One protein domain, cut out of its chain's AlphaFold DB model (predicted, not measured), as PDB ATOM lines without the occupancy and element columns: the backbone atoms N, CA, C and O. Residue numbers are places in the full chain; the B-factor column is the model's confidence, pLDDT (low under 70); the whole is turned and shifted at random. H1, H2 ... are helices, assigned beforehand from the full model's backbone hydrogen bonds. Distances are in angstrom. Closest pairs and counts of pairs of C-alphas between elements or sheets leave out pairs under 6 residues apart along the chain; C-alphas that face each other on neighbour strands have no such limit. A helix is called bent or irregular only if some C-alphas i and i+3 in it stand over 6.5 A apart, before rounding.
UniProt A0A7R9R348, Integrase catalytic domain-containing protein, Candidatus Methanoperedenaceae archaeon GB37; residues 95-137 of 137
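Overview. This is residues 95 to 137 of the 137 residues of the protein "Integrase catalytic domain-containing protein" of Candidatus Methanoperedenaceae archaeon GB37 (UniProt A0A7R9R348). One long helix, H2, and one short helix, H1, meet near their ends at a corner and make an open L, with a loop of residues 95 to 107 folded back on itself beyond the other end of H1. Residues 122 to 137, most of H2 and the tail after it, stick out free. The printed part has 43 residues with two named helices, H1 then H2 along the chain, and no named strand; the class is all helix. The whole is extended, with a radius of gyration of the C-alphas of 14.9 A, and a rod in outline, spanning 46 by 18 by 14 A.

Arrangement. The longest helix is H2, residues 118 to 134. H1, residues 108 to 115, is close to H2 but not clearly touching it, with 1 pair of C-alphas within 8 A. The closest C-alphas of the two are those of Trp 113 and Arg 121, 8.0 A apart. Their lines are about perpendicular, at 77 degrees, and their centres are 17.8 A apart. Every O i to N i+4 pair is within hydrogen-bond range in H1 and H2.

Along the chain. H2 runs 23.8 A from C-alpha 118 at (214.887, 162.769, 283.975) to C-alpha 134 at (196.637, 150.811, 274.372). H1 runs 10.5 A from first to last C-alpha and begins with C-alpha 108 at (205.476, 178.207, 287.367). Neither helix is bent.

Size, cuts and confidence. The two C-alphas farthest apart are those of Glu 97 and Arg 137, 46.4 A. The printed part has no cut and ends at Arg 137, the chain's last residue. The link from H1 to H2, 2 residues, is tight. Residues 95 to 107 hold no named element, and their C-alphas lie 12 to 20 A from the mean of all C-alphas. Residues 115 to 120, of which 118 to 120 belong to H2, stand free, as do residues 122 to 137, of which 122 to 134 belong to H2. The mean pLDDT of the printed part is 85.9, and residues 134 to 137 are under 70.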
ATOM      1  N   PHE A  95     204.709 185.225 284.044       92.75
ATOM      2  CA  PHE A  95     206.142 185.036 284.274       92.75
ATOM      3  C   PHE A  95     206.558 185.481 285.680       92.75
ATOM      4  O   PHE A  95     206.065 186.482 286.211       92.75
ATOM      5  N   HIS A  96     207.469 184.733 286.301       90.56
ATOM      6  CA  HIS A  96     207.950 184.999 287.655       90.56
ATOM      7  C   HIS A  96     209.441 185.335 287.650       90.56
ATOM      8  O   HIS A  96     210.268 184.483 287.345       90.56
ATOM      9  N   GLU A  97     209.798 186.539 288.099       85.56
ATOM     10  CA  GLU A  97     211.204 186.966 288.222       85.56
ATOM     11  C   GLU A  97     212.018 186.071 289.169       85.56
ATOM     12  O   GLU A  97     213.197 185.833 288.951       85.56
ATOM     13  N   SER A  98     211.398 185.510 290.211       84.50
ATOM     14  CA  SER A  98     212.076 184.571 291.119       84.50
ATOM     15  C   SER A  98     212.354 183.197 290.499       84.50
ATOM     16  O   SER A  98     213.071 182.391 291.094       84.50
ATOM     17  N   LEU A  99     211.762 182.913 289.337       86.00
ATOM     18  CA  LEU A  99     212.018 181.723 288.530       86.00
ATOM     19  C   LEU A  99     212.911 182.036 287.325       86.00
ATOM     20  O   LEU A  99     213.206 181.122 286.561       86.00
ATOM     21  N   ASP A 100     213.350 183.290 287.176       79.00
ATOM     22  CA  ASP A 100     214.229 183.701 286.093       79.00
ATOM     23  C   ASP A 100     215.519 182.880 286.113       79.00
ATOM     24  O   ASP A 100     216.165 182.678 287.150       79.00
ATOM     25  N   THR A 101     215.890 182.388 284.941       75.75
ATOM     26  CA  THR A 101     217.208 181.806 284.723       75.75
ATOM     27  C   THR A 101     218.085 182.847 284.040       75.75
ATOM     28  O   THR A 101     217.635 183.909 283.641       75.75
ATOM     29  N   LYS A 102     219.368 182.553 283.829       71.75
ATOM     30  CA  LYS A 102     220.296 183.512 283.209       71.75
ATOM     31  C   LYS A 102     219.810 184.080 281.854       71.75
ATOM     32  O   LYS A 102     220.309 185.122 281.432       71.75
ATOM     33  N   HIS A 103     218.902 183.388 281.156       71.75
ATOM     34  CA  HIS A 103     218.529 183.708 279.775       71.75
ATOM     35  C   HIS A 103     217.029 183.622 279.448       71.75
ATOM     36  O   HIS A 103     216.679 183.868 278.295       71.75
ATOM     37  N   HIS A 104     216.151 183.262 280.388       81.44
ATOM     38  CA  HIS A 104     214.714 183.174 280.115       81.44
ATOM     39  C   HIS A 104     213.869 183.269 281.389       81.44
ATOM     40  O   HIS A 104     214.129 182.567 282.372       81.44
ATOM     41  N   LEU A 105     212.805 184.071 281.298       88.31
ATOM     42  CA  LEU A 105     211.719 184.090 282.269       88.31
ATOM     43  C   LEU A 105     210.894 182.808 282.141       88.31
ATOM     44  O   LEU A 105     210.657 182.325 281.034       88.31
ATOM     45  N   GLN A 106     210.437 182.284 283.275       93.94
ATOM     46  CA  GLN A 106     209.628 181.069 283.337       93.94
ATOM     47  C   GLN A 106     208.286 181.342 284.008       93.94
ATOM     48  O   GLN A 106     208.196 182.133 284.959       93.94
ATOM     49  N   THR A 107     207.254 180.660 283.524       95.38
ATOM     50  CA  THR A 107     206.027 180.457 284.293       95.38
ATOM     51  C   THR A 107     206.263 179.386 285.371       95.38
ATOM     52  O   THR A 107     207.234 178.620 285.295       95.38
ATOM     53  N   PRO A 108     205.424 179.315 286.420       95.31
ATOM     54  CA  PRO A 108     205.476 178.207 287.367       95.31
ATOM     55  C   PRO A 108     205.356 176.829 286.707       95.31
ATOM     56  O   PRO A 108     206.064 175.915 287.127       95.31
ATOM     57  N   GLU A 109     204.528 176.685 285.667       95.12
ATOM     58  CA  GLU A 109     204.402 175.438 284.907       95.12
ATOM     59  C   GLU A 109     205.713 175.067 284.194       95.12
ATOM     60  O   GLU A 109     206.206 173.948 284.362       95.12
ATOM     61  N   ASP A 110     206.342 176.013 283.484       94.19
ATOM     62  CA  ASP A 110     207.636 175.778 282.823       94.19
ATOM     63  C   ASP A 110     208.698 175.316 283.827       94.19
ATOM     64  O   ASP A 110     209.471 174.384 283.580       94.19
ATOM     65  N   ALA A 111     208.744 175.980 284.985       93.56
ATOM     66  CA  ALA A 111     209.692 175.655 286.036       93.56
ATOM     67  C   ALA A 111     209.394 174.294 286.674       93.56
ATOM     68  O   ALA A 111     210.337 173.590 287.034       93.56
ATOM     69  N   PHE A 112     208.122 173.917 286.819       93.12
ATOM     70  CA  PHE A 112     207.726 172.609 287.331       93.12
ATOM     71  C   PHE A 112     208.252 171.503 286.413       93.12
ATOM     72  O   PHE A 112     209.106 170.723 286.836       93.12
ATOM     73  N   TRP A 113     207.851 171.500 285.139       92.94
ATOM     74  CA  TRP A 113     208.264 170.473 284.176       92.94
ATOM     75  C   TRP A 113     209.771 170.478 283.908       92.94
ATOM     76  O   TRP A 113     210.396 169.419 283.820       92.94
ATOM     77  N   GLY A 114     210.379 171.663 283.817       91.50
ATOM     78  CA  GLY A 114     211.805 171.817 283.539       91.50
ATOM     79  C   GLY A 114     212.717 171.350 284.675       91.50
ATOM     80  O   GLY A 114     213.866 170.986 284.421       91.50
ATOM     81  N   ARG A 115     212.228 171.342 285.922       91.56
ATOM     82  CA  ARG A 115     213.004 170.930 287.107       91.56
ATOM     83  C   ARG A 115     212.769 169.478 287.517       91.56
ATOM     84  O   ARG A 115     213.465 169.007 288.416       91.56
ATOM     85  N   LEU A 116     211.839 168.765 286.878       92.81
ATOM     86  CA  LEU A 116     211.627 167.348 287.160       92.81
ATOM     87  C   LEU A 116     212.877 166.512 286.817       92.81
ATOM     88  O   LEU A 116     213.498 166.722 285.758       92.81
ATOM     89  N   PRO A 117     213.216 165.512 287.657       93.50
ATOM     90  CA  PRO A 117     214.223 164.511 287.328       93.50
ATOM     91  C   PRO A 117     213.952 163.862 285.967       93.50
ATOM     92  O   PRO A 117     212.810 163.785 285.503       93.50
ATOM     93  N   VAL A 118     215.011 163.404 285.298       93.50
ATOM     94  CA  VAL A 118     214.887 162.769 283.975       93.50
ATOM     95  C   VAL A 118     214.015 161.517 284.070       93.50
ATOM     96  O   VAL A 118     213.188 161.275 283.198       93.50
ATOM     97  N   GLU A 119     214.153 160.768 285.157       92.69
ATOM     98  CA  GLU A 119     213.423 159.541 285.456       92.69
ATOM     99  C   GLU A 119     211.914 159.794 285.543       92.69
ATOM    100  O   GLU A 119     211.136 159.061 284.938       92.69
ATOM    101  N   ALA A 120     211.506 160.875 286.219       92.69
ATOM    102  CA  ALA A 120     210.103 161.276 286.316       92.69
ATOM    103  C   ALA A 120     209.535 161.632 284.933       92.69
ATOM    104  O   ALA A 120     208.471 161.153 284.547       92.69
ATOM    105  N   ARG A 121     210.282 162.408 284.136       91.62
ATOM    106  CA  ARG A 121     209.867 162.779 282.772       91.62
ATOM    107  C   ARG A 121     209.746 161.569 281.845       91.62
ATOM    108  O   ARG A 121     208.792 161.492 281.074       91.62
ATOM    109  N   LEU A 122     210.678 160.620 281.930       92.06
ATOM    110  CA  LEU A 122     210.607 159.366 281.178       92.06
ATOM    111  C   LEU A 122     209.411 158.515 281.615       92.06
ATOM    112  O   LEU A 122     208.723 157.968 280.759       92.06
ATOM    113  N   GLY A 123     209.132 158.442 282.918       90.31
ATOM    114  CA  GLY A 123     207.961 157.743 283.450       90.31
ATOM    115  C   GLY A 123     206.649 158.285 282.880       90.31
ATOM    116  O   GLY A 123     205.826 157.509 282.400       90.31
ATOM    117  N   VAL A 124     206.489 159.613 282.851       90.62
ATOM    118  CA  VAL A 124     205.328 160.268 282.225       90.62
ATOM    119  C   VAL A 124     205.247 159.942 280.732       90.62
ATOM    120  O   VAL A 124     204.182 159.578 280.243       90.62
ATOM    121  N   ALA A 125     206.369 160.011 280.009       90.25
ATOM    122  CA  ALA A 125     206.396 159.691 278.584       90.25
ATOM    123  C   ALA A 125     205.949 158.245 278.304       90.25
ATOM    124  O   ALA A 125     205.133 158.031 277.413       90.25
ATOM    125  N   PHE A 126     206.435 157.262 279.071       90.56
ATOM    126  CA  PHE A 126     206.028 155.863 278.906       90.56
ATOM    127  C   PHE A 126     204.533 155.653 279.147       90.56
ATOM    128  O   PHE A 126     203.896 154.980 278.344       90.56
ATOM    129  N   LYS A 127     203.959 156.287 280.177       87.38
ATOM    130  CA  LYS A 127     202.510 156.226 280.428       87.38
ATOM    131  C   LYS A 127     201.698 156.764 279.253       87.38
ATOM    132  O   LYS A 127     200.774 156.102 278.799       87.38
ATOM    133  N   LEU A 128     202.092 157.918 278.713       88.19
ATOM    134  CA  LEU A 128     201.430 158.501 277.544       88.19
ATOM    135  C   LEU A 128     201.539 157.596 276.309       88.19
ATOM    136  O   LEU A 128     200.573 157.454 275.564       88.19
ATOM    137  N   PHE A 129     202.693 156.958 276.088       91.06
ATOM    138  CA  PHE A 129     202.838 155.990 274.999       91.06
ATOM    139  C   PHE A 129     201.932 154.774 275.188       91.06
ATOM    140  O   PHE A 129     201.278 154.364 274.232       91.06
ATOM    141  N   ASP A 130     201.861 154.225 276.400       89.12
ATOM    142  CA  ASP A 130     201.001 153.081 276.708       89.12
ATOM    143  C   ASP A 130     199.514 153.424 276.550       89.12
ATOM    144  O   ASP A 130     198.752 152.593 276.063       89.12
ATOM    145  N   GLU A 131     199.087 154.642 276.886       87.12
ATOM    146  CA  GLU A 131     197.712 155.107 276.655       87.12
ATOM    147  C   GLU A 131     197.386 155.235 275.164       87.12
ATOM    148  O   GLU A 131     196.322 154.799 274.721       87.12
ATOM    149  N   VAL A 132     198.296 155.803 274.369       84.19
ATOM    150  CA  VAL A 132     198.102 155.949 272.919       84.19
ATOM    151  C   VAL A 132     198.078 154.582 272.238       84.19
ATOM    152  O   VAL A 132     197.156 154.289 271.484       84.19
ATOM    153  N   VAL A 133     199.049 153.717 272.538       78.69
ATOM    154  CA  VAL A 133     199.167 152.380 271.931       78.69
ATOM    155  C   VAL A 133     198.104 151.417 272.473       78.69
ATOM    156  O   VAL A 133     197.640 150.527 271.760       78.69
ATOM    157  N   GLY A 134     197.700 151.581 273.732       68.31
ATOM    158  CA  GLY A 134     196.637 150.811 274.372       68.31
ATOM    159  C   GLY A 134     195.247 151.150 273.838       68.31
ATOM    160  O   GLY A 134     194.424 150.248 273.723       68.31
ATOM    161  N   ASN A 135     195.006 152.404 273.444       60.09
ATOM    162  CA  ASN A 135     193.769 152.834 272.781       60.09
ATOM    163  C   ASN A 135     193.679 152.418 271.298       60.09
ATOM    164  O   ASN A 135     192.625 152.580 270.683       60.09
ATOM    165  N   GLU A 136     194.757 151.886 270.714       56.03
ATOM    166  CA  GLU A 136     194.790 151.353 269.341       56.03
ATOM    167  C   GLU A 136     194.514 149.833 269.262       56.03
ATOM    168  O   GLU A 136     194.581 149.253 268.173       56.03
ATOM    169  N   ARG A 137     194.196 149.171 270.385       50.12
ATOM    170  CA  ARG A 137     193.794 147.752 270.456       50.12
ATOM    171  C   ARG A 137     192.331 147.585 270.846       50.12
ATOM    172  O   ARG A 137     191.722 146.627 270.316       50.12
TER     173      ARG A 137